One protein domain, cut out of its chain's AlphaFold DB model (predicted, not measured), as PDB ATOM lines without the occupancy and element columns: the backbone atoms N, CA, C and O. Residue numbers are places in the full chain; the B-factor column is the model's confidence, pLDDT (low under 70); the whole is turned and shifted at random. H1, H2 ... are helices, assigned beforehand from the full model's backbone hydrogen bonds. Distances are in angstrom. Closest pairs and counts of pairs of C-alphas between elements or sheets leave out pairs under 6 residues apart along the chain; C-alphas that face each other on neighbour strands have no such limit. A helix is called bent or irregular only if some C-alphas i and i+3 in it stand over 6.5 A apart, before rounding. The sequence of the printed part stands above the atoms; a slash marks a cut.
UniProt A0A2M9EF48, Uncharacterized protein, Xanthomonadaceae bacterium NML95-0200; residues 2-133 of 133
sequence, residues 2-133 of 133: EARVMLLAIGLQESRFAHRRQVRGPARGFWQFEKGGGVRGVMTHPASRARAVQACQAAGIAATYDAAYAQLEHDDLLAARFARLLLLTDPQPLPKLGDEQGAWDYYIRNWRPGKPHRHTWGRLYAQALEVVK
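AT A GLANCE: This is residues 2 to 133 of the 133 residues of an uncharacterized protein of Xanthomonadaceae bacterium NML95-0200 (UniProt A0A2M9EF48). Two groups of crossed helices meet in a compact body: in one, the longest helix, H7, crosses H1 with H6 beside them; in the other, H5 lies antiparallel to H3, while H2 crosses H5 and H4 crosses H2. H5 and H1 join the groups near the middle. The printed part has 132 residues with seven named helices, H1 to H7 in chain order, and no named strand: all helix. The radius of gyration of the C-alphas is 13.9 A and the spans are 38 by 32 by 26 A.

IN THESE COORDINATES: H7, residues 118 to 132, is 21.9 A long and ends at C-alpha 132, (162.333, 196.365, 163.821). H1, residues 2 to 15, is 19.9 A long and begins at C-alpha 2, (162.680, 195.091, 172.583). H6 is residues 100 to 111, 16.0 A; H5 is 76 to 87, 16.5 A. H2 is residues 35 to 44, H3 49 to 58 and H4 65 to 71. H7 is irregular, with C-alphas 119 and 122 7.1 A apart; H2 is only just irregular, with C-alphas 35 and 38 6.6 A apart.

HOW THE PARTS SIT: H7 touches H1 at a steep tilt of 47 degrees, opposite ways; the closest C-alphas, of Ala 9 and Tyr 125, are 4.9 A apart. H6 only just touches H1, with 3 pairs of C-alphas within 8 A, the closest being Met 6 and Ala 103, 7.0 A. H1, with residues 3 to 7 alone, touches the hub H5; the closest C-alphas are Leu 7 and Ala 83, 6.9 A. H3 touches H5 at a shallow tilt of 7 degrees, opposite ways; the closest C-alphas are Ala 55 and Leu 78, 6.5 A. H2 touches residues 82 to 86 of H5, with the closest C-alphas Val 42 and Leu 86, 5.5 A, and H4, with Lys 35 and Tyr 69, 5.6 A. H7 and H5 are apart. Every O i to N i+4 pair is within hydrogen-bond range in H1, H3, H4, H5 and H6, but 4 of 6 in H2 and 8 of 11 in H7.

THE WHOLE: The C-alphas farthest apart, of Gly 60 and His 119, are 39.1 A apart. The printed part has no cut; the links H1 to H2 and H5 to H6 are long. No printed residue is under 70 in pLDDT.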
ATOM      1  N   GLU A   2     162.058 196.299 172.021       96.81
ATOM      2  CA  GLU A   2     162.680 195.091 172.583       96.81
ATOM      3  C   GLU A   2     161.776 193.862 172.500       96.81
ATOM      4  O   GLU A   2     162.162 192.817 171.990       96.81
ATOM      5  N   ALA A   3     160.521 194.005 172.921       97.12
ATOM      6  CA  ALA A   3     159.551 192.922 172.877       97.12
ATOM      7  C   ALA A   3     159.302 192.361 171.474       97.12
ATOM      8  O   ALA A   3     159.125 191.157 171.323       97.12
ATOM      9  N   ARG A   4     159.259 193.228 170.454       98.06
ATOM     10  CA  ARG A   4     159.045 192.802 169.064       98.06
ATOM     11  C   ARG A   4     160.245 191.996 168.583       98.06
ATOM     12  O   ARG A   4     160.049 190.930 168.016       98.06
ATOM     13  N   VAL A   5     161.457 192.461 168.887       98.38
ATOM     14  CA  VAL A   5     162.697 191.739 168.568       98.38
ATOM     15  C   VAL A   5     162.733 190.389 169.275       98.38
ATOM     16  O   VAL A   5     162.976 189.385 168.619       98.38
ATOM     17  N   MET A   6     162.399 190.329 170.568       98.56
ATOM     18  CA  MET A   6     162.323 189.061 171.302       98.56
ATOM     19  C   MET A   6     161.311 188.095 170.682       98.56
ATOM     20  O   MET A   6     161.632 186.932 170.465       98.56
ATOM     21  N   LEU A   7     160.104 188.560 170.343       98.50
ATOM     22  CA  LEU A   7     159.101 187.705 169.705       98.50
ATOM     23  C   LEU A   7     159.565 187.181 168.346       98.50
ATOM     24  O   LEU A   7     159.392 185.997 168.071       98.50
ATOM     25  N   LEU A   8     160.169 188.029 167.516       98.56
ATOM     26  CA  LEU A   8     160.693 187.618 166.216       98.56
ATOM     27  C   LEU A   8     161.863 186.642 166.365       98.56
ATOM     28  O   LEU A   8     161.851 185.587 165.739       98.56
ATOM     29  N   ALA A   9     162.833 186.942 167.229       98.50
ATOM     30  CA  ALA A   9     163.991 186.087 167.467       98.50
ATOM     31  C   ALA A   9     163.578 184.715 168.018       98.50
ATOM     32  O   ALA A   9     164.058 183.696 167.528       98.50
ATOM     33  N   ILE A  10     162.642 184.667 168.973       98.62
ATOM     34  CA  ILE A  10     162.136 183.406 169.531       98.62
ATOM     35  C   ILE A  10     161.310 182.643 168.491       98.62
ATOM     36  O   ILE A  10     161.535 181.455 168.306       98.62
ATOM     37  N   GLY A  11     160.393 183.289 167.764       98.38
ATOM     38  CA  GLY A  11     159.603 182.600 166.733       98.38
ATOM     39  C   GLY A  11     160.480 182.045 165.603       98.38
ATOM     40  O   GLY A  11     160.280 180.915 165.143       98.38
ATOM     41  N   LEU A  12     161.529 182.787 165.228       98.31
ATOM     42  CA  LEU A  12     162.585 182.290 164.357       98.31
ATOM     43  C   LEU A  12     163.288 181.093 164.998       98.31
ATOM     44  O   LEU A  12     163.381 180.056 164.351       98.31
ATOM     45  N   GLN A  13     163.755 181.202 166.243       98.00
ATOM     46  CA  GLN A  13     164.473 180.146 166.963       98.00
ATOM     47  C   GLN A  13     163.669 178.840 167.057       98.00
ATOM     48  O   GLN A  13     164.235 177.782 166.787       98.00
ATOM     49  N   GLU A  14     162.380 178.937 167.376       97.50
ATOM     50  CA  GLU A  14     161.477 177.820 167.660       97.50
ATOM     51  C   GLU A  14     160.955 177.119 166.402       97.50
ATOM     52  O   GLU A  14     160.927 175.892 166.331       97.50
ATOM     53  N   SER A  15     160.541 177.878 165.386       97.19
ATOM     54  CA  SER A  15     159.862 177.299 164.216       97.19
ATOM     55  C   SER A  15     160.331 177.849 162.879       97.19
ATOM     56  O   SER A  15     159.818 177.428 161.842       97.19
ATOM     57  N   ARG A  16     161.255 178.817 162.888       97.50
ATOM     58  CA  ARG A  16     161.627 179.628 161.717       97.50
ATOM     59  C   ARG A  16     160.432 180.366 161.100       97.50
ATOM     60  O   ARG A  16     160.506 180.750 159.940       97.50
ATOM     61  N   PHE A  17     159.337 180.530 161.850       97.94
ATOM     62  CA  PHE A  17     158.027 180.921 161.317       97.94
ATOM     63  C   PHE A  17     157.526 180.022 160.166       97.94
ATOM     64  O   PHE A  17     156.711 180.437 159.348       97.94
ATOM     65  N   ALA A  18     157.990 178.770 160.101       97.56
ATOM     66  CA  ALA A  18     157.600 177.799 159.080       97.56
ATOM     67  C   ALA A  18     156.595 176.762 159.604       97.56
ATOM     68  O   ALA A  18     155.826 176.187 158.834       97.56
ATOM     69  N   HIS A  19     156.571 176.527 160.921       97.19
ATOM     70  CA  HIS A  19     155.783 175.457 161.529       97.19
ATOM     71  C   HIS A  19     154.860 175.987 162.631       97.19
ATOM     72  O   HIS A  19     155.317 176.536 163.630       97.19
ATOM     73  N   ARG A  20     153.548 175.766 162.473       97.75
ATOM     74  CA  ARG A  20     152.526 176.015 163.512       97.75
ATOM     75  C   ARG A  20     152.253 174.793 164.391       97.75
ATOM     76  O   ARG A  20     151.582 174.890 165.411       97.75
ATOM     77  N   ARG A  21     152.806 173.643 164.013       97.06
ATOM     78  CA  ARG A  21     152.827 172.409 164.795       97.06
ATOM     79  C   ARG A  21     154.242 171.867 164.805       97.06
ATOM     80  O   ARG A  21     154.863 171.774 163.747       97.06
ATOM     81  N   GLN A  22     154.727 171.496 165.980       95.06
ATOM     82  CA  GLN A  22     156.048 170.908 166.128       95.06
ATOM     83  C   GLN A  22     156.179 169.633 165.297       95.06
ATOM     84  O   GLN A  22     155.318 168.747 165.330       95.06
ATOM     85  N   VAL A  23     157.304 169.489 164.600       93.00
ATOM     86  CA  VAL A  23     157.647 168.229 163.941       93.00
ATOM     87  C   VAL A  23     157.882 167.172 165.019       93.00
ATOM     88  O   VAL A  23     158.797 167.300 165.830       93.00
ATOM     89  N   ARG A  24     157.048 166.123 165.026       90.94
ATOM     90  CA  ARG A  24     157.109 165.012 165.997       90.94
ATOM     91  C   ARG A  24     157.030 165.465 167.465       90.94
ATOM     92  O   ARG A  24     157.653 164.858 168.329       90.94
ATOM     93  N   GLY A  25     156.258 166.512 167.751       92.88
ATOM     94  CA  GLY A  25     156.045 166.987 169.116       92.88
ATOM     95  C   GLY A  25     154.671 167.622 169.328       92.88
ATOM     96  O   GLY A  25     153.901 167.774 168.373       92.88
ATOM     97  N   PRO A  26     154.338 167.965 170.582       96.06
ATOM     98  CA  PRO A  26     153.034 168.516 170.918       96.06
ATOM     99  C   PRO A  26     152.918 170.011 170.589       96.06
ATOM    100  O   PRO A  26     151.815 170.487 170.343       96.06
ATOM    101  N   ALA A  27     154.018 170.764 170.564       97.56
ATOM    102  CA  ALA A  27     153.945 172.215 170.624       97.56
ATOM    103  C   ALA A  27     153.240 172.884 169.425       97.56
ATOM    104  O   ALA A  27     153.276 172.392 168.291       97.56
ATOM    105  N   ARG A  28     152.563 174.011 169.695       98.31
ATOM    106  CA  ARG A  28     151.665 174.712 168.760       98.31
ATOM    107  C   ARG A  28     152.024 176.187 168.582       98.31
ATOM    108  O   ARG A  28     152.598 176.817 169.470       98.31
ATOM    109  N   GLY A  29     151.632 176.735 167.436       98.44
ATOM    110  CA  GLY A  29     151.944 178.090 166.995       98.44
ATOM    111  C   GLY A  29     153.423 178.284 166.656       98.44
ATOM    112  O   GLY A  29     154.272 177.434 166.925       98.44
ATOM    113  N   PHE A  30     153.759 179.437 166.083       98.44
ATOM    114  CA  PHE A  30     155.143 179.732 165.696       98.44
ATOM    115  C   PHE A  30     156.133 179.799 166.865       98.44
ATOM    116  O   PHE A  30     157.324 179.568 166.673       98.44
ATOM    117  N   TRP A  31     155.645 180.070 168.074       98.50
ATOM    118  CA  TRP A  31     156.448 180.089 169.297       98.50
ATOM    119  C   TRP A  31     156.482 178.749 170.037       98.50
ATOM    120  O   TRP A  31     157.008 178.702 171.146       98.50
ATOM    121  N   GLN A  32     155.908 177.694 169.442       98.00
ATOM    122  CA  GLN A  32     155.983 176.312 169.918       98.00
ATOM    123  C   GLN A  32     155.590 176.184 171.398       98.00
ATOM    124  O   GLN A  32     156.344 175.725 172.252       98.00
ATOM    125  N   PHE A  33     154.352 176.562 171.706       98.12
ATOM    126  CA  PHE A  33     153.784 176.423 173.040       98.12
ATOM    127  C   PHE A  33     153.286 175.000 173.290       98.12
ATOM    128  O   PHE A  33     152.453 174.480 172.547       98.12
ATOM    129  N   GLU A  34     153.710 174.399 174.398       97.69
ATOM    130  CA  GLU A  34     153.071 173.200 174.940       97.69
ATOM    131  C   GLU A  34     151.904 173.552 175.873       97.69
ATOM    132  O   GLU A  34     151.938 174.557 176.591       97.69
ATOM    133  N   LYS A  35     150.891 172.676 175.927       97.75
ATOM    134  CA  LYS A  35     149.701 172.857 176.775       97.75
ATOM    135  C   LYS A  35     150.048 173.017 178.260       97.75
ATOM    136  O   LYS A  35     149.598 173.956 178.911       97.75
ATOM    137  N   GLY A  36     150.841 172.087 178.799       94.94
ATOM    138  CA  GLY A  36     151.243 172.083 180.211       94.94
ATOM    139  C   GLY A  36     152.330 173.108 180.552       94.94
ATOM    140  O   GLY A  36     152.482 173.458 181.722       94.94
ATOM    141  N   GLY A  37     153.051 173.589 179.536       95.56
ATOM    142  CA  GLY A  37     154.106 174.590 179.646       95.56
ATOM    143  C   GLY A  37     153.569 176.000 179.419       95.56
ATOM    144  O   GLY A  37     152.821 176.528 180.241       95.56
ATOM    145  N   GLY A  38     153.952 176.610 178.294       96.56
ATOM    146  CA  GLY A  38     153.667 178.014 177.993       96.56
ATOM    147  C   GLY A  38     152.185 178.395 178.075       96.56
ATOM    148  O   GLY A  38     151.872 179.460 178.606       96.56
ATOM    149  N   VAL A  39     151.259 177.534 177.621       98.38
ATOM    150  CA  VAL A  39     149.814 177.853 177.640       98.38
ATOM    151  C   VAL A  39     149.320 177.986 179.073       98.38
ATOM    152  O   VAL A  39     148.805 179.037 179.458       98.38
ATOM    153  N   ARG A  40     149.530 176.946 179.890       97.94
ATOM    154  CA  ARG A  40     149.185 176.978 181.313       97.94
ATOM    155  C   ARG A  40     149.887 178.138 182.017       97.94
ATOM    156  O   ARG A  40     149.222 178.886 182.722       97.94
ATOM    157  N   GLY A  41     151.187 178.330 181.783       97.44
ATOM    158  CA  GLY A  41     151.974 179.411 182.382       97.44
ATOM    159  C   GLY A  41     151.355 180.792 182.160       97.44
ATOM    160  O   GLY A  41     151.078 181.503 183.126       97.44
ATOM    161  N   VAL A  42     151.042 181.134 180.907       98.38
ATOM    162  CA  VAL A  42     150.393 182.407 180.546       98.38
ATOM    163  C   VAL A  42     149.019 182.554 181.195       98.38
ATOM    164  O   VAL A  42     148.671 183.639 181.669       98.38
ATOM    165  N   MET A  43     148.236 181.479 181.236       98.62
ATOM    166  CA  MET A  43     146.858 181.523 181.722       98.62
ATOM    167  C   MET A  43     146.748 181.504 183.252       98.62
ATOM    168  O   MET A  43     145.740 181.965 183.783       98.62
ATOM    169  N   THR A  44     147.771 181.036 183.977       98.25
ATOM    170  CA  THR A  44     147.760 180.998 185.450       98.25
ATOM    171  C   THR A  44     148.559 182.110 186.115       98.25
ATOM    172  O   THR A  44     148.279 182.448 187.264       98.25
ATOM    173  N   HIS A  45     149.561 182.677 185.439       98.38
ATOM    174  CA  HIS A  45     150.462 183.630 186.077       98.38
ATOM    175  C   HIS A  45     149.747 184.959 186.411       98.38
ATOM    176  O   HIS A  45     149.049 185.507 185.550       98.38
ATOM    177  N   PRO A  46     149.920 185.530 187.624       98.12
ATOM    178  CA  PRO A  46     149.202 186.738 188.045       98.12
ATOM    179  C   PRO A  46     149.355 187.926 187.088       98.12
ATOM    180  O   PRO A  46     148.382 188.635 186.838       98.12
ATOM    181  N   ALA A  47     150.545 188.108 186.503       98.00
ATOM    182  CA  ALA A  47     150.833 189.223 185.596       98.00
ATOM    183  C   ALA A  47     150.158 189.114 184.211       98.00
ATOM    184  O   ALA A  47     149.994 190.126 183.523       98.00
ATOM    185  N   SER A  48     149.763 187.909 183.787       98.44
ATOM    186  CA  SER A  48     149.270 187.643 182.425       98.44
ATOM    187  C   SER A  48     147.845 187.099 182.366       98.44
ATOM    188  O   SER A  48     147.163 187.359 181.377       98.44
ATOM    189  N   ARG A  49     147.353 186.408 183.408       98.38
ATOM    190  CA  ARG A  49     146.084 185.653 183.376       98.38
ATOM    191  C   ARG A  49     144.880 186.456 182.878       98.38
ATOM    192  O   ARG A  49     144.133 185.980 182.032       98.38
ATOM    193  N   ALA A  50     144.721 187.700 183.336       98.56
ATOM    194  CA  ALA A  50     143.588 188.541 182.945       98.56
ATOM    195  C   ALA A  50     143.627 188.884 181.445       98.56
ATOM    196  O   ALA A  50     142.614 188.808 180.754       98.56
ATOM    197  N   ARG A  51     144.820 189.189 180.922       98.69
ATOM    198  CA  ARG A  51     145.029 189.472 179.495       98.69
ATOM    199  C   ARG A  51     144.948 188.208 178.640       98.69
ATOM    200  O   ARG A  51     144.532 188.290 177.491       98.69
ATOM    201  N   ALA A  52     145.306 187.048 179.189       98.62
ATOM    202  CA  ALA A  52     145.135 185.766 178.512       98.62
ATOM    203  C   ALA A  52     143.647 185.449 178.295       98.62
ATOM    204  O   ALA A  52     143.257 185.088 177.189       98.62
ATOM    205  N   VAL A  53     142.802 185.676 179.310       98.69
ATOM    206  CA  VAL A  53     141.339 185.541 179.183       98.69
ATOM    207  C   VAL A  53     140.792 186.472 178.098       98.69
ATOM    208  O   VAL A  53     140.054 186.018 177.228       98.69
ATOM    209  N   GLN A  54     141.205 187.742 178.094       98.69
ATOM    210  CA  GLN A  54     140.806 188.707 177.060       98.69
ATOM    211  C   GLN A  54     141.261 188.279 175.657       98.69
ATOM    212  O   GLN A  54     140.511 188.420 174.695       98.69
ATOM    213  N   ALA A  55     142.472 187.728 175.526       98.56
ATOM    214  CA  ALA A  55     142.976 187.226 174.253       98.56
ATOM    215  C   ALA A  55     142.143 186.042 173.730       98.56
ATOM    216  O   ALA A  55     141.823 186.020 172.545       98.56
ATOM    217  N   CYS A  56     141.753 185.107 174.604       98.69
ATOM    218  CA  CYS A  56     140.866 183.993 174.252       98.69
ATOM    219  C   CYS A  56     139.472 184.481 173.826       98.69
ATOM    220  O   CYS A  56     138.963 184.047 172.797       98.69
ATOM    221  N   GLN A  57     138.887 185.431 174.563       98.44
ATOM    222  CA  GLN A  57     137.597 186.041 174.214       98.44
ATOM    223  C   GLN A  57     137.650 186.740 172.851       98.44
ATOM    224  O   GLN A  57     136.761 186.550 172.026       98.44
ATOM    225  N   ALA A  58     138.716 187.497 172.587       98.38
ATOM    226  CA  ALA A  58     138.925 188.162 171.302       98.38
ATOM    227  C   ALA A  58     139.136 187.176 170.140       98.38
ATOM    228  O   ALA A  58     138.874 187.530 168.995       98.38
ATOM    229  N   ALA A  59     139.607 185.960 170.424       98.12
ATOM    230  CA  ALA A  59     139.716 184.868 169.458       98.12
ATOM    231  C   ALA A  59     138.425 184.026 169.346       98.12
ATOM    232  O   ALA A  59     138.399 183.046 168.608       98.12
ATOM    233  N   GLY A  60     137.356 184.379 170.072       98.31
ATOM    234  CA  GLY A  60     136.070 183.679 170.020       98.31
ATOM    235  C   GLY A  60     136.076 182.288 170.661       98.31
ATOM    236  O   GLY A  60     135.200 181.480 170.364       98.31
ATOM    237  N   ILE A  61     137.047 181.991 171.529       98.62
ATOM    238  CA  ILE A  61     137.191 180.682 172.174       98.62
ATOM    239  C   ILE A  61     136.970 180.765 173.686       98.62
ATOM    240  O   ILE A  61     137.156 181.806 174.325       98.62
ATOM    241  N   ALA A  62     136.629 179.629 174.291       98.19
ATOM    242  CA  ALA A  62     136.634 179.499 175.741       98.19
ATOM    243  C   ALA A  62     138.051 179.725 176.300       98.19
ATOM    244  O   ALA A  62     139.042 179.261 175.736       98.19
ATOM    245  N   ALA A  63     138.161 180.395 177.449       97.75
ATOM    246  CA  ALA A  63     139.440 180.631 178.118       97.75
ATOM    247  C   ALA A  63     139.909 179.401 178.923       97.75
ATOM    248  O   ALA A  63     140.166 179.489 180.123       97.75
ATOM    249  N   THR A  64     140.029 178.247 178.262       98.31
ATOM    250  CA  THR A  64     140.575 177.002 178.830       98.31
ATOM    251  C   THR A  64     141.919 176.654 178.193       98.31
ATOM    252  O   THR A  64     142.216 177.091 177.079       98.31
ATOM    253  N   TYR A  65     142.750 175.859 178.882       97.50
ATOM    254  CA  TYR A  65     144.054 175.459 178.336       97.50
ATOM    255  C   TYR A  65     143.907 174.667 177.038       97.50
ATOM    256  O   TYR A  65     144.683 174.884 176.116       97.50
ATOM    257  N   ASP A  66     142.924 173.766 176.959       98.25
ATOM    258  CA  ASP A  66     142.703 172.936 175.773       98.25
ATOM    259  C   ASP A  66     142.253 173.772 174.572       98.25
ATOM    260  O   ASP A  66     142.816 173.617 173.489       98.25
ATOM    261  N   ALA A  67     141.303 174.695 174.770       98.50
ATOM    262  CA  ALA A  67     140.825 175.566 173.701       98.50
ATOM    263  C   ALA A  67     141.932 176.504 173.207       98.50
ATOM    264  O   ALA A  67     142.173 176.583 172.005       98.50
ATOM    265  N   ALA A  68     142.655 177.157 174.125       98.62
ATOM    266  CA  ALA A  68     143.768 178.028 173.760       98.62
ATOM    267  C   ALA A  68     144.848 177.251 173.001       98.62
ATOM    268  O   ALA A  68     145.219 177.643 171.900       98.62
ATOM    269  N   TYR A  69     145.307 176.122 173.551       98.69
ATOM    270  CA  TYR A  69     146.343 175.282 172.949       98.69
ATOM    271  C   TYR A  69     145.973 174.779 171.549       98.69
ATOM    272  O   TYR A  69     146.817 174.833 170.656       98.69
ATOM    273  N   ALA A  70     144.736 174.315 171.344       98.38
ATOM    274  CA  ALA A  70     144.265 173.897 170.024       98.38
ATOM    275  C   ALA A  70     144.236 175.077 169.039       98.38
ATOM    276  O   ALA A  70     144.681 174.945 167.901       98.38
ATOM    277  N   GLN A  71     143.784 176.248 169.494       98.62
ATOM    278  CA  GLN A  71     143.664 177.433 168.651       98.62
ATOM    279  C   GLN A  71     145.024 178.024 168.242       98.62
ATOM    280  O   GLN A  71     145.128 178.593 167.158       98.62
ATOM    281  N   LEU A  72     146.083 177.860 169.049       98.69
ATOM    282  CA  LEU A  72     147.420 178.397 168.738       98.69
ATOM    283  C   LEU A  72     148.000 177.889 167.407       98.69
ATOM    284  O   LEU A  72     148.867 178.543 166.835       98.69
ATOM    285  N   GLU A  73     147.562 176.727 166.920       97.81
ATOM    286  CA  GLU A  73     147.974 176.192 165.615       97.81
ATOM    287  C   GLU A  73     147.333 176.927 164.430       97.81
ATOM    288  O   GLU A  73     147.875 176.894 163.326       97.81
ATOM    289  N   HIS A  74     146.189 177.577 164.646       98.31
ATOM    290  CA  HIS A  74     145.340 178.127 163.589       98.31
ATOM    291  C   HIS A  74     145.204 179.653 163.646       98.31
ATOM    292  O   HIS A  74     144.792 180.264 162.664       98.31
ATOM    293  N   ASP A  75     145.565 180.273 164.770       98.56
ATOM    294  CA  ASP A  75     145.485 181.716 164.984       98.56
ATOM    295  C   ASP A  75     146.845 182.279 165.413       98.56
ATOM    296  O   ASP A  75     147.234 182.257 166.588       98.56
ATOM    297  N   ASP A  76     147.566 182.826 164.434       98.56
ATOM    298  CA  ASP A  76     148.885 183.419 164.646       98.56
ATOM    299  C   ASP A  76     148.819 184.684 165.525       98.56
ATOM    300  O   ASP A  76     149.788 184.998 166.223       98.56
ATOM    301  N   LEU A  77     147.683 185.400 165.547       98.44
ATOM    302  CA  LEU A  77     147.493 186.568 166.412       98.44
ATOM    303  C   LEU A  77     147.334 186.138 167.870       98.44
ATOM    304  O   LEU A  77     147.938 186.746 168.758       98.44
ATOM    305  N   LEU A  78     146.559 185.083 168.133       98.75
ATOM    306  CA  LEU A  78     146.462 184.491 169.466       98.75
ATOM    307  C   LEU A  78     147.822 183.947 169.922       98.75
ATOM    308  O   LEU A  78     148.242 184.242 171.043       98.75
ATOM    309  N   ALA A  79     148.546 183.239 169.051       98.81
ATOM    310  CA  ALA A  79     149.889 182.741 169.348       98.81
ATOM    311  C   ALA A  79     150.872 183.873 169.683       98.81
ATOM    312  O   ALA A  79     151.579 183.796 170.689       98.81
ATOM    313  N   ALA A  80     150.859 184.966 168.915       98.75
ATOM    314  CA  ALA A  80     151.690 186.136 169.186       98.75
ATOM    315  C   ALA A  80     151.323 186.818 170.515       98.75
ATOM    316  O   ALA A  80     152.209 187.231 171.269       98.75
ATOM    317  N   ARG A  81     150.025 186.913 170.843       98.62
ATOM    318  CA  ARG A  81     149.554 187.435 172.138       98.62
ATOM    319  C   ARG A  81     150.039 186.561 173.290       98.62
ATOM    320  O   ARG A  81     150.575 187.098 174.255       98.62
ATOM    321  N   PHE A  82     149.910 185.240 173.185       98.81
ATOM    322  CA  PHE A  82     150.388 184.306 174.209       98.81
ATOM    323  C   PHE A  82     151.903 184.404 174.403       98.81
ATOM    324  O   PHE A  82     152.363 184.538 175.534       98.81
ATOM    325  N   ALA A  83     152.674 184.456 173.318       98.81
ATOM    326  CA  ALA A  83     154.113 184.672 173.391       98.81
ATOM    327  C   ALA A  83     154.460 186.015 174.063       98.81
ATOM    328  O   ALA A  83     155.311 186.074 174.951       98.81
ATOM    329  N   ARG A  84     153.756 187.105 173.719       98.56
ATOM    330  CA  ARG A  84     153.965 188.418 174.353       98.56
ATOM    331  C   ARG A  84     153.666 188.385 175.849       98.56
ATOM    332  O   ARG A  84     154.374 189.028 176.622       98.56
ATOM    333  N   LEU A  85     152.616 187.668 176.239       98.56
ATOM    334  CA  LEU A  85     152.226 187.499 177.633       98.56
ATOM    335  C   LEU A  85     153.210 186.624 178.406       98.56
ATOM    336  O   LEU A  85     153.443 186.916 179.571       98.56
ATOM    337  N   LEU A  86     153.821 185.618 177.779       98.56
ATOM    338  CA  LEU A  86     154.853 184.803 178.422       98.56
ATOM    339  C   LEU A  86     156.113 185.627 178.721       98.56
ATOM    340  O   LEU A  86     156.652 185.549 179.822       98.56
ATOM    341  N   LEU A  87     156.511 186.530 177.815       98.31
ATOM    342  CA  LEU A  87     157.576 187.491 178.121       98.31
ATOM    343  C   LEU A  87     157.247 188.319 179.377       98.31
ATOM    344  O   LEU A  87     158.133 188.548 180.189       98.31
ATOM    345  N   LEU A  88     155.986 188.732 179.565       96.88
ATOM    346  CA  LEU A  88     155.542 189.523 180.725       96.88
ATOM    347  C   LEU A  88     155.597 188.750 182.056       96.88
ATOM    348  O   LEU A  88     155.513 189.367 183.115       96.88
ATOM    349  N   THR A  89     155.706 187.419 182.036       97.31
ATOM    350  CA  THR A  89     155.812 186.639 183.278       97.31
ATOM    351  C   THR A  89     157.231 186.598 183.839       97.31
ATOM    352  O   THR A  89     157.409 186.122 184.956       97.31
ATOM    353  N   ASP A  90     158.243 187.056 183.093       96.50
ATOM    354  CA  ASP A  90     159.588 187.217 183.649       96.50
ATOM    355  C   ASP A  90     159.644 188.489 184.515       96.50
ATOM    356  O   ASP A  90     159.186 189.544 184.071       96.50
ATOM    357  N   PRO A  91     160.199 188.427 185.737       95.56
ATOM    358  CA  PRO A  91     160.365 189.614 186.569       95.56
ATOM    359  C   PRO A  91     161.508 190.526 186.097       95.56
ATOM    360  O   PRO A  91     161.562 191.681 186.516       95.56
ATOM    361  N   GLN A  92     162.435 190.029 185.270       96.62
ATOM    362  CA  GLN A  92     163.541 190.835 184.759       96.62
ATOM    363  C   GLN A  92     163.087 191.713 183.587       96.62
ATOM    364  O   GLN A  92     162.215 191.313 182.810       96.62
ATOM    365  N   PRO A  93     163.691 192.901 183.407       97.06
ATOM    366  CA  PRO A  93     163.417 193.725 182.241       97.06
ATOM    367  C   PRO A  93     163.799 192.993 180.951       97.06
ATOM    368  O   PRO A  93     164.696 192.146 180.924       97.06
ATOM    369  N   LEU A  94     163.135 193.367 179.855       97.94
ATOM    370  CA  LEU A  94     163.538 192.901 178.535       97.94
ATOM    371  C   LEU A  94     164.971 193.372 178.226       97.94
ATOM    372  O   LEU A  94     165.306 194.519 178.537       97.94
ATOM    373  N   PRO A  95     165.793 192.530 177.581       97.88
ATOM    374  CA  PRO A  95     167.140 192.904 177.172       97.88
ATOM    375  C   PRO A  95     167.109 194.099 176.220       97.88
ATOM    376  O   PRO A  95     166.199 194.231 175.391       97.88
ATOM    377  N   LYS A  96     168.106 194.977 176.344       97.56
ATOM    378  CA  LYS A  96     168.250 196.132 175.452       97.56
ATOM    379  C   LYS A  96     168.480 195.653 174.017       97.56
ATOM    380  O   LYS A  96     169.034 194.583 173.780       97.56
ATOM    381  N   LEU A  97     168.076 196.462 173.042       97.12
ATOM    382  CA  LEU A  97     168.369 196.168 171.641       97.12
ATOM    383  C   LEU A  97     169.885 196.061 171.420       97.12
ATOM    384  O   LEU A  97     170.635 196.922 171.871       97.12
ATOM    385  N   GLY A  98     170.315 195.008 170.725       96.19
ATOM    386  CA  GLY A  98     171.730 194.717 170.487       96.19
ATOM    387  C   GLY A  98     172.386 193.848 171.563       96.19
ATOM    388  O   GLY A  98     173.455 193.303 171.313       96.19
ATOM    389  N   ASP A  99     171.740 193.645 172.716       97.94
ATOM    390  CA  ASP A  99     172.193 192.691 173.731       97.94
ATOM    391  C   ASP A  99     171.787 191.257 173.345       97.94
ATOM    392  O   ASP A  99     170.808 190.700 173.846       97.94
ATOM    393  N   GLU A 100     172.522 190.667 172.395       98.25
ATOM    394  CA  GLU A 100     172.266 189.308 171.896       98.25
ATOM    395  C   GLU A 100     172.325 188.265 173.020       98.25
ATOM    396  O   GLU A 100     171.480 187.364 173.082       98.25
ATOM    397  N   GLN A 101     173.324 188.377 173.901       98.38
ATOM    398  CA  GLN A 101     173.546 187.409 174.970       98.38
ATOM    399  C   GLN A 101     172.460 187.529 176.043       98.38
ATOM    400  O   GLN A 101     171.864 186.518 176.406       98.38
ATOM    401  N   GLY A 102     172.105 188.747 176.464       98.44
ATOM    402  CA  GLY A 102     170.972 188.957 177.364       98.44
ATOM    403  C   GLY A 102     169.651 188.465 176.766       98.44
ATOM    404  O   GLY A 102     168.840 187.864 177.473       98.44
ATOM    405  N   ALA A 103     169.446 188.640 175.456       98.50
ATOM    406  CA  ALA A 103     168.297 188.091 174.731       98.50
ATOM    407  C   ALA A 103     168.260 186.556 174.759       98.50
ATOM    408  O   ALA A 103     167.199 185.975 175.005       98.50
ATOM    409  N   TRP A 104     169.407 185.899 174.570       98.50
ATOM    410  CA  TRP A 104     169.519 184.447 174.707       98.50
ATOM    411  C   TRP A 104     169.177 183.984 176.125       98.50
ATOM    412  O   TRP A 104     168.341 183.099 176.304       98.50
ATOM    413  N   ASP A 105     169.782 184.605 177.135       98.44
ATOM    414  CA  ASP A 105     169.605 184.211 178.534       98.44
ATOM    415  C   ASP A 105     168.157 184.417 178.999       98.44
ATOM    416  O   ASP A 105     167.603 183.598 179.740       98.44
ATOM    417  N   TYR A 106     167.505 185.476 178.508       98.50
ATOM    418  CA  TYR A 106     166.079 185.703 178.714       98.50
ATOM    419  C   TYR A 106     165.237 184.596 178.075       98.50
ATOM    420  O   TYR A 106     164.380 184.016 178.743       98.50
ATOM    421  N   TYR A 107     165.482 184.276 176.799       98.25
ATOM    422  CA  TYR A 107     164.783 183.201 176.089       98.25
ATOM    423  C   TYR A 107     164.909 181.865 176.833       98.25
ATOM    424  O   TYR A 107     163.897 181.223 177.112       98.25
ATOM    425  N   ILE A 108     166.118 181.479 177.244       98.12
ATOM    426  CA  ILE A 108     166.345 180.222 177.967       98.12
ATOM    427  C   ILE A 108     165.579 180.176 179.289       98.12
ATOM    428  O   ILE A 108     164.914 179.179 179.579       98.12
ATOM    429  N   ARG A 109     165.623 181.246 180.089       96.81
ATOM    430  CA  ARG A 109     164.953 181.280 181.397       96.81
ATOM    431  C   ARG A 109     163.426 181.281 181.287       96.81
ATOM    432  O   ARG A 109     162.757 180.658 182.120       96.81
ATOM    433  N   ASN A 110     162.893 181.990 180.291       96.19
ATOM    434  CA  ASN A 110     161.464 182.238 180.138       96.19
ATOM    435  C   ASN A 110     160.754 181.121 179.348       96.19
ATOM    436  O   ASN A 110     159.720 180.635 179.800       96.19
ATOM    437  N   TRP A 111     161.329 180.658 178.228       96.56
ATOM    438  CA  TRP A 111     160.767 179.569 177.407       96.56
ATOM    439  C   TRP A 111     161.157 178.171 177.895       96.56
ATOM    440  O   TRP A 111     160.402 177.227 177.681       96.56
ATOM    441  N   ARG A 112     162.312 178.027 178.563       95.38
ATOM    442  CA  ARG A 112     162.846 176.746 179.075       95.38
ATOM    443  C   ARG A 112     162.821 175.608 178.037       95.38
ATOM    444  O   ARG A 112     162.314 174.522 178.326       95.38
ATOM    445  N   PRO A 113     163.351 175.842 176.825       93.69
ATOM    446  CA  PRO A 113     163.337 174.855 175.751       93.69
ATOM    447  C   PRO A 113     164.185 173.628 176.114       93.69
ATOM    448  O   PRO A 113     165.236 173.748 176.742       93.69
ATOM    449  N   GLY A 114     163.772 172.440 175.664       90.62
ATOM    450  CA  GLY A 114     164.482 171.194 175.986       90.62
ATOM    451  C   GLY A 114     165.851 171.047 175.305       90.62
ATOM    452  O   GLY A 114     166.804 170.591 175.929       90.62
ATOM    453  N   LYS A 115     165.967 171.419 174.021       90.75
ATOM    454  CA  LYS A 115     167.216 171.333 173.233       90.75
ATOM    455  C   LYS A 115     167.429 172.599 172.392       90.75
ATOM    456  O   LYS A 115     167.257 172.565 171.175       90.75
ATOM    457  N   PRO A 116     167.765 173.735 173.016       92.19
ATOM    458  CA  PRO A 116     167.908 174.994 172.298       92.19
ATOM    459  C   PRO A 116     169.175 175.023 171.431       92.19
ATOM    460  O   PRO A 116     170.275 174.697 171.876       92.19
ATOM    461  N   HIS A 117     169.049 175.457 170.177       94.19
ATOM    462  CA  HIS A 117     170.171 175.534 169.235       94.19
ATOM    463  C   HIS A 117     170.918 176.878 169.344       94.19
ATOM    464  O   HIS A 117     170.709 177.776 168.529       94.19
ATOM    465  N   ARG A 118     171.815 177.020 170.333       96.88
ATOM    466  CA  ARG A 118     172.584 178.266 170.588       96.88
ATOM    467  C   ARG A 118     173.347 178.794 169.376       96.88
ATOM    468  O   ARG A 118     173.435 180.005 169.189       96.88
ATOM    469  N   HIS A 119     173.893 177.902 168.557       97.56
ATOM    470  CA  HIS A 119     174.684 178.273 167.384       97.56
ATOM    471  C   HIS A 119     173.852 178.971 166.295       97.56
ATOM    472  O   HIS A 119     174.419 179.669 165.461       97.56
ATOM    473  N   THR A 120     172.517 178.825 166.291       97.62
ATOM    474  CA  THR A 120     171.658 179.545 165.337       97.62
ATOM    475  C   THR A 120     171.189 180.901 165.841       97.62
ATOM    476  O   THR A 120     170.768 181.717 165.027       97.62
ATOM    477  N   TRP A 121     171.254 181.148 167.152       98.31
ATOM    478  CA  TRP A 121     170.624 182.304 167.789       98.31
ATOM    479  C   TRP A 121     171.110 183.643 167.240       98.31
ATOM    480  O   TRP A 121     170.283 184.434 166.800       98.31
ATOM    481  N   GLY A 122     172.427 183.877 167.203       98.25
ATOM    482  CA  GLY A 122     172.975 185.188 166.835       98.25
ATOM    483  C   GLY A 122     172.517 185.661 165.455       98.25
ATOM    484  O   GLY A 122     172.040 186.784 165.304       98.25
ATOM    485  N   ARG A 123     172.510 184.758 164.462       98.38
ATOM    486  CA  ARG A 123     171.996 185.060 163.115       98.38
ATOM    487  C   ARG A 123     170.511 185.437 163.124       98.38
ATOM    488  O   ARG A 123     170.105 186.345 162.409       98.38
ATOM    489  N   LEU A 124     169.691 184.740 163.907       98.50
ATOM    490  CA  LEU A 124     168.240 184.968 163.954       98.50
ATOM    491  C   LEU A 124     167.886 186.223 164.751       98.50
ATOM    492  O   LEU A 124     166.952 186.935 164.393       98.50
ATOM    493  N   TYR A 125     168.641 186.509 165.809       98.50
ATOM    494  CA  TYR A 125     168.505 187.737 166.577       98.50
ATOM    495  C   TYR A 125     168.886 188.959 165.732       98.50
ATOM    496  O   TYR A 125     168.140 189.937 165.706       98.50
ATOM    497  N   ALA A 126     169.980 188.881 164.964       98.19
ATOM    498  CA  ALA A 126     170.356 189.921 164.006       98.19
ATOM    499  C   ALA A 126     169.253 190.158 162.958       98.19
ATOM    500  O   ALA A 126     168.831 191.296 162.760       98.19
ATOM    501  N   GLN A 127     168.703 189.086 162.378       98.25
ATOM    502  CA  GLN A 127     167.568 189.174 161.455       98.25
ATOM    503  C   GLN A 127     166.337 189.836 162.107       98.25
ATOM    504  O   GLN A 127     165.660 190.655 161.490       98.25
ATOM    505  N   ALA A 128     166.038 189.517 163.368       98.00
ATOM    506  CA  ALA A 128     164.931 190.137 164.098       98.00
ATOM    507  C   ALA A 128     165.150 191.641 164.348       98.00
ATOM    508  O   ALA A 128     164.186 192.408 164.317       98.00
ATOM    509  N   LEU A 129     166.394 192.070 164.586       97.56
ATOM    510  CA  LEU A 129     166.741 193.486 164.726       97.56
ATOM    511  C   LEU A 129     166.516 194.256 163.424       97.56
ATOM    512  O   LEU A 129     165.986 195.361 163.474       97.56
ATOM    513  N   GLU A 130     166.887 193.686 162.278       97.00
ATOM    514  CA  GLU A 130     166.709 194.323 160.964       97.00
ATOM    515  C   GLU A 130     165.241 194.620 160.641       97.00
ATOM    516  O   GLU A 130     164.948 195.656 160.063       97.00
ATOM    517  N   VAL A 131     164.312 193.763 161.075       94.12
ATOM    518  CA  VAL A 131     162.865 193.944 160.847       94.12
ATOM    519  C   VAL A 131     162.251 195.056 161.714       94.12
ATOM    520  O   VAL A 131     161.171 195.560 161.406       94.12
ATOM    521  N   VAL A 132     162.876 195.397 162.845       90.00
ATOM    522  CA  VAL A 132     162.333 196.365 163.821       90.00
ATOM    523  C   VAL A 132     163.017 197.735 163.730       90.00
ATOM    524  O   VAL A 132     162.499 198.690 164.315       90.00
ATOM    525  N   LYS A 133     164.150 197.827 163.027       73.06
ATOM    526  CA  LYS A 133     164.780 199.096 162.639       73.06
ATOM    527  C   LYS A 133     163.925 199.824 161.607       73.06
ATOM    528  O   LYS A 133     163.857 201.064 161.730       73.06
TER     529      LYS A 133